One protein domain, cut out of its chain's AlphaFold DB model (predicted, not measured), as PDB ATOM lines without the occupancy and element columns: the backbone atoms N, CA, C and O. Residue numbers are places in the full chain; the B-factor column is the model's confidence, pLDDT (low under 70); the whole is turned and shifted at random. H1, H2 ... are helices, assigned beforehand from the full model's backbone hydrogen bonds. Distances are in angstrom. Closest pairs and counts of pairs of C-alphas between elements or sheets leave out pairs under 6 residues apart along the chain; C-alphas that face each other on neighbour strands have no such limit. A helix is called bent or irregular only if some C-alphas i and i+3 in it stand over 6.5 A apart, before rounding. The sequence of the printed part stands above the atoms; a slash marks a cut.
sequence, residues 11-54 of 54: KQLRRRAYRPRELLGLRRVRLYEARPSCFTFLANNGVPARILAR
ATOM      1  N   LYS A  11      60.643  45.722  89.423       91.81
ATOM      2  CA  LYS A  11      61.484  44.680  88.802       91.81
ATOM      3  C   LYS A  11      61.008  43.266  89.158       91.81
ATOM      4  O   LYS A  11      60.985  42.405  88.278       91.81
ATOM      5  N   GLN A  12      60.621  43.027  90.413       91.50
ATOM      6  CA  GLN A  12      60.107  41.732  90.870       91.50
ATOM      7  C   GLN A  12      58.773  41.416  90.190       91.50
ATOM      8  O   GLN A  12      58.603  40.320  89.656       91.50
ATOM      9  N   LEU A  13      57.875  42.406  90.118       90.69
ATOM     10  CA  LEU A  13      56.588  42.274  89.437       90.69
ATOM     11  C   LEU A  13      56.768  41.899  87.958       90.69
ATOM     12  O   LEU A  13      56.154  40.948  87.479       90.69
ATOM     13  N   ARG A  14      57.667  42.591  87.245       91.12
ATOM     14  CA  ARG A  14      57.966  42.299  85.832       91.12
ATOM     15  C   ARG A  14      58.482  40.881  85.621       91.12
ATOM     16  O   ARG A  14      58.016  40.210  84.707       91.12
ATOM     17  N   ARG A  15      59.424  40.410  86.446       92.19
ATOM     18  CA  ARG A  15      59.961  39.040  86.335       92.19
ATOM     19  C   ARG A  15      58.864  37.994  86.530       92.19
ATOM     20  O   ARG A  15      58.736  37.096  85.703       92.19
ATOM     21  N   ARG A  16      58.037  38.153  87.569       90.50
ATOM     22  CA  ARG A  16      56.901  37.254  87.832       90.50
ATOM     23  C   ARG A  16      55.874  37.266  86.703       90.50
ATOM     24  O   ARG A  16      55.389  36.204  86.348       90.50
ATOM     25  N   ALA A  17      55.577  38.426  86.119       89.31
ATOM     26  CA  ALA A  17      54.610  38.539  85.028       89.31
ATOM     27  C   ALA A  17      55.127  37.999  83.682       89.31
ATOM     28  O   ALA A  17      54.336  37.519  82.870       89.31
ATOM     29  N   TYR A  18      56.434  38.075  83.418       91.69
ATOM     30  CA  TYR A  18      57.015  37.573  82.169       91.69
ATOM     31  C   TYR A  18      57.257  36.066  82.162       91.69
ATOM     32  O   TYR A  18      57.105  35.466  81.106       91.69
ATOM     33  N   ARG A  19      57.548  35.448  83.313       92.50
ATOM     34  CA  ARG A  19      57.738  33.993  83.417       92.50
ATOM     35  C   ARG A  19      56.587  33.172  82.804       92.50
ATOM     36  O   ARG A  19      56.870  32.355  81.938       92.50
ATOM     37  N   PRO A  20      55.304  33.368  83.169       90.75
ATOM     38  CA  PRO A  20      54.211  32.606  82.567       90.75
ATOM     39  C   PRO A  20      54.016  32.934  81.084       90.75
ATOM     40  O   PRO A  20      53.666  32.054  80.313       90.75
ATOM     41  N   ARG A  21      54.278  34.175  80.654       87.50
ATOM     42  CA  ARG A  21      54.190  34.541  79.232       87.50
ATOM     43  C   ARG A  21      55.215  33.791  78.389       87.50
ATOM     44  O   ARG A  21      54.871  33.339  77.308       87.50
ATOM     45  N   GLU A  22      56.435  33.649  78.897       90.50
ATOM     46  CA  GLU A  22      57.494  32.878  78.246       90.50
ATOM     47  C   GLU A  22      57.138  31.390  78.176       90.50
ATOM     48  O   GLU A  22      57.220  30.800  77.104       90.50
ATOM     49  N   LEU A  23      56.637  30.816  79.277       93.69
ATOM     50  CA  LEU A  23      56.173  29.423  79.318       93.69
ATOM     51  C   LEU A  23      55.036  29.140  78.326       93.69
ATOM     52  O   LEU A  23      54.948  28.043  77.790       93.69
ATOM     53  N   LEU A  24      54.176  30.128  78.076       92.38
ATOM     54  CA  LEU A  24      53.070  30.034  77.122       92.38
ATOM     55  C   LEU A  24      53.474  30.410  75.683       92.38
ATOM     56  O   LEU A  24      52.608  30.482  74.814       92.38
ATOM     57  N   GLY A  25      54.753  30.707  75.417       91.81
ATOM     58  CA  GLY A  25      55.228  31.122  74.092       91.81
ATOM     59  C   GLY A  25      54.673  32.473  73.619       91.81
ATOM     60  O   GLY A  25      54.681  32.778  72.428       91.81
ATOM     61  N   LEU A  26      54.166  33.301  74.535       88.50
ATOM     62  CA  LEU A  26      53.544  34.580  74.209       88.50
ATOM     63  C   LEU A  26      54.596  35.666  73.996       88.50
ATOM     64  O   LEU A  26      55.559  35.801  74.757       88.50
ATOM     65  N   ARG A  27      54.348  36.543  73.017       88.94
ATOM     66  CA  ARG A  27      55.186  37.723  72.783       88.94
ATOM     67  C   ARG A  27      55.324  38.551  74.065       88.94
ATOM     68  O   ARG A  27      54.347  38.908  74.734       88.94
ATOM     69  N   ARG A  28      56.565  38.928  74.376       87.44
ATOM     70  CA  ARG A  28      56.876  39.801  75.507       87.44
ATOM     71  C   ARG A  28      56.445  41.238  75.204       87.44
ATOM     72  O   ARG A  28      57.134  41.966  74.498       87.44
ATOM     73  N   VAL A  29      55.316  41.651  75.773       87.81
ATOM     74  CA  VAL A  29      54.805  43.034  75.721       87.81
ATOM     75  C   VAL A  29      54.888  43.705  77.098       87.81
ATOM     76  O   VAL A  29      55.225  43.060  78.095       87.81
ATOM     77  N   ARG A  30      54.649  45.021  77.192       87.44
ATOM     78  CA  ARG A  30      54.654  45.722  78.490       87.44
ATOM     79  C   ARG A  30      53.550  45.158  79.389       87.44
ATOM     80  O   ARG A  30      52.515  44.721  78.908       87.44
ATOM     81  N   LEU A  31      53.759  45.187  80.706       87.44
ATOM     82  CA  LEU A  31      52.779  44.682  81.681       87.44
ATOM     83  C   LEU A  31      51.417  45.385  81.549       87.44
ATOM     84  O   LEU A  31      50.380  44.747  81.684       87.44
ATOM     85  N   TYR A  32      51.443  46.676  81.211       87.94
ATOM     86  CA  TYR A  32      50.250  47.490  80.985       87.94
ATOM     87  C   TYR A  32      49.389  47.005  79.806       87.94
ATOM     88  O   TYR A  32      48.174  47.151  79.846       87.94
ATOM     89  N   GLU A  33      49.982  46.328  78.817       87.50
ATOM     90  CA  GLU A  33      49.260  45.780  77.655       87.50
ATOM     91  C   GLU A  33      48.304  44.643  78.039       87.50
ATOM     92  O   GLU A  33      47.423  44.276  77.268       87.50
ATOM     93  N   ALA A  34      48.435  44.080  79.245       88.31
ATOM     94  CA  ALA A  34      47.451  43.136  79.760       88.31
ATOM     95  C   ALA A  34      46.083  43.802  80.003       88.31
ATOM     96  O   ALA A  34      45.060  43.144  79.855       88.31
ATOM     97  N   ARG A  35      46.045  45.102  80.335       90.25
ATOM     98  CA  ARG A  35      44.805  45.823  80.660       90.25
ATOM     99  C   ARG A  35      43.792  45.839  79.507       90.25
ATOM    100  O   ARG A  35      42.678  45.371  79.735       90.25
ATOM    101  N   PRO A  36      44.126  46.324  78.293       90.69
ATOM    102  CA  PRO A  36      43.180  46.285  77.180       90.69
ATOM    103  C   PRO A  36      42.771  44.849  76.828       90.69
ATOM    104  O   PRO A  36      41.602  44.614  76.551       90.69
ATOM    105  N   SER A  37      43.679  43.869  76.935       87.81
ATOM    106  CA  SER A  37      43.350  42.456  76.696       87.81
ATOM    107  C   SER A  37      42.313  41.914  77.687       87.81
ATOM    108  O   SER A  37      41.403  41.197  77.269       87.81
ATOM    109  N   CYS A  38      42.398  42.285  78.969       90.81
ATOM    110  CA  CYS A  38      41.374  41.940  79.954       90.81
ATOM    111  C   CYS A  38      40.027  42.584  79.608       90.81
ATOM    112  O   CYS A  38      38.996  41.929  79.716       90.81
ATOM    113  N   PHE A  39      40.019  43.840  79.155       92.81
ATOM    114  CA  PHE A  39      38.779  44.504  78.744       92.81
ATOM    115  C   PHE A  39      38.150  43.865  77.509       92.81
ATOM    116  O   PHE A  39      36.946  43.631  77.515       92.81
ATOM    117  N   THR A  40      38.940  43.505  76.493       92.69
ATOM    118  CA  THR A  40      38.445  42.748  75.335       92.69
ATOM    119  C   THR A  40      37.855  41.407  75.763       92.69
ATOM    120  O   THR A  40      36.765  41.055  75.328       92.69
ATOM    121  N   PHE A  41      38.535  40.671  76.649       93.19
ATOM    122  CA  PHE A  41      38.011  39.412  77.176       93.19
ATOM    123  C   PHE A  41      36.664  39.612  77.881       93.19
ATOM    124  O   PHE A  41      35.710  38.901  77.583       93.19
ATOM    125  N   LEU A  42      36.555  40.594  78.778       95.12
ATOM    126  CA  LEU A  42      35.311  40.868  79.501       95.12
ATOM    127  C   LEU A  42      34.182  41.303  78.557       95.12
ATOM    128  O   LEU A  42      33.062  40.814  78.686       95.12
ATOM    129  N   ALA A  43      34.479  42.158  77.578       95.00
ATOM    130  CA  ALA A  43      33.513  42.571  76.564       95.00
ATOM    131  C   ALA A  43      32.995  41.373  75.748       95.00
ATOM    132  O   ALA A  43      31.789  41.232  75.567       95.00
ATOM    133  N   ASN A  44      33.885  40.461  75.343       95.69
ATOM    134  CA  ASN A  44      33.515  39.237  74.624       95.69
ATOM    135  C   ASN A  44      32.659  38.276  75.469       95.69
ATOM    136  O   ASN A  44      31.924  37.471  74.911       95.69
ATOM    137  N   ASN A  45      32.731  38.368  76.800       95.88
ATOM    138  CA  ASN A  45      31.900  37.594  77.728       95.88
ATOM    139  C   ASN A  45      30.606  38.330  78.134       95.88
ATOM    140  O   ASN A  45      29.941  37.934  79.087       95.88
ATOM    141  N   GLY A  46      30.240  39.409  77.433       93.88
ATOM    142  CA  GLY A  46      28.977  40.117  77.644       93.88
ATOM    143  C   GLY A  46      28.979  41.081  78.829       93.88
ATOM    144  O   GLY A  46      27.914  41.549  79.233       93.88
ATOM    145  N   VAL A  47      30.149  41.414  79.390       94.38
ATOM    146  CA  VAL A  47      30.234  42.442  80.433       94.38
ATOM    147  C   VAL A  47      29.833  43.796  79.831       94.38
ATOM    148  O   VAL A  47      30.471  44.251  78.878       94.38
ATOM    149  N   PRO A  48      28.807  44.475  80.379       92.06
ATOM    150  CA  PRO A  48      28.334  45.742  79.841       92.06
ATOM    151  C   PRO A  48      29.428  46.810  79.833       92.06
ATOM    152  O   PRO A  48      30.117  47.015  80.833       92.06
ATOM    153  N   ALA A  49      29.519  47.572  78.740       88.00
ATOM    154  CA  ALA A  49      30.515  48.633  78.577       88.00
ATOM    155  C   ALA A  49      30.493  49.672  79.716       88.00
ATOM    156  O   ALA A  49      31.541  50.179  80.101       88.00
ATOM    157  N   ARG A  50      29.325  49.925  80.327       91.50
ATOM    158  CA  ARG A  50      29.183  50.794  81.511       91.50
ATOM    159  C   ARG A  50      30.065  50.363  82.694       91.50
ATOM    160  O   ARG A  50      30.456  51.211  83.486       91.50
ATOM    161  N   ILE A  51      30.361  49.069  82.828       88.81
ATOM    162  CA  ILE A  51      31.242  48.531  83.878       88.81
ATOM    163  C   ILE A  51      32.718  48.691  83.483       88.81
ATOM    164  O   ILE A  51      33.560  48.926  84.344       88.81
ATOM    165  N   LEU A  52      33.033  48.593  82.188       86.56
ATOM    166  CA  LEU A  52      34.403  48.665  81.665       86.56
ATOM    167  C   LEU A  52      34.918  50.104  81.490       86.56
ATOM    168  O   LEU A  52      36.123  50.325  81.532       86.56
ATOM    169  N   ALA A  53      34.021  51.071  81.288       80.75
ATOM    170  CA  ALA A  53      34.342  52.465  80.970       80.75
ATOM    171  C   ALA A  53      34.527  53.384  82.198       80.75
ATOM    172  O   ALA A  53      34.445  54.604  82.057       80.75
ATOM    173  N   ARG A  54      34.740  52.819  83.394       64.50
ATOM    174  CA  ARG A  54      34.960  53.572  84.640       64.50
ATOM    175  C   ARG A  54      36.439  53.626  85.015       64.50
ATOM    176  O   ARG A  54      36.838  54.668  85.573       64.50
TER     177      ARG A  54
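This is residues 11 to 54 of the 54 residues of the protein "Integrase" of Streptomyces klenkii (UniProt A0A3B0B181). Two longer helices, H1 and H2, open out from each other as a loose V, coming near each other close to their first residues, and the short helix H3 folds back toward the last part of H2 at the far end. Residues 24 to 30 run back from the end of H1 to the start of H2, and residues 32 to 37 of H2 stand free between the two ends of the domain. The printed part has 44 residues with three named helices, H1, H2 and H3 in that order, and no named strand; the class is all helix. The whole is loose, with a radius of gyration of the C-alphas of 13.0 A, and elongated, with spans of 33 by 21 by 12 A.

H1 is residues 11 to 23, 18.7 A from first to last C-alpha, and begins with C-alpha 11 at (61.484, 44.680, 88.802). It is neither bent nor irregular, but only just: C-alphas 17 and 20 are 6.4 A apart. H2, the longest helix, is residues 31 to 44 and measures 21.2 A, from C-alpha 31 at (52.779, 44.682, 81.681) to C-alpha 44 at (33.515, 39.237, 74.624). It too is neither bent nor irregular, but only just, with C-alphas 33 and 36 at 6.1 A. H3 is residues 49 to 52, four residues, and ends with C-alpha 52 at (34.403, 48.665, 81.665).

H1 and H2 are close but not clearly touching, with 2 pairs of C-alphas within 8 A. Their closest C-alphas are those of Arg 14 and Leu 31, 7.1 A apart. Their lines stand at a steep tilt of 54 degrees, and they run the same way. H2 and H3 only just touch, with 3 pairs of C-alphas within 8 A. The closest C-alphas of this pair are those of Phe 39 and Leu 52, 6.7 A apart, and H2 touches H3 with residues 39 to 43 alone. H1 and H3 are apart. Of the O i to N i+4 pairs, 7 of 9 in H1 and 7 of 10 in H2 are within hydrogen-bond range, while H3 is too short for such a pair.

The two C-alphas farthest apart in the domain are those of Lys 11 and Gly 46, at 34.7 A, and the first and last printed C-alphas are 28.3 A apart. The printed part has no cut and ends at Arg 54, the chain's last residue. The link from H1 to H2 is short, with 7 residues, and the link from H2 to H3 is tight, with 4; neither is long. The mean pLDDT of the printed part is 90.0, and one residue, Arg 54, is under 70.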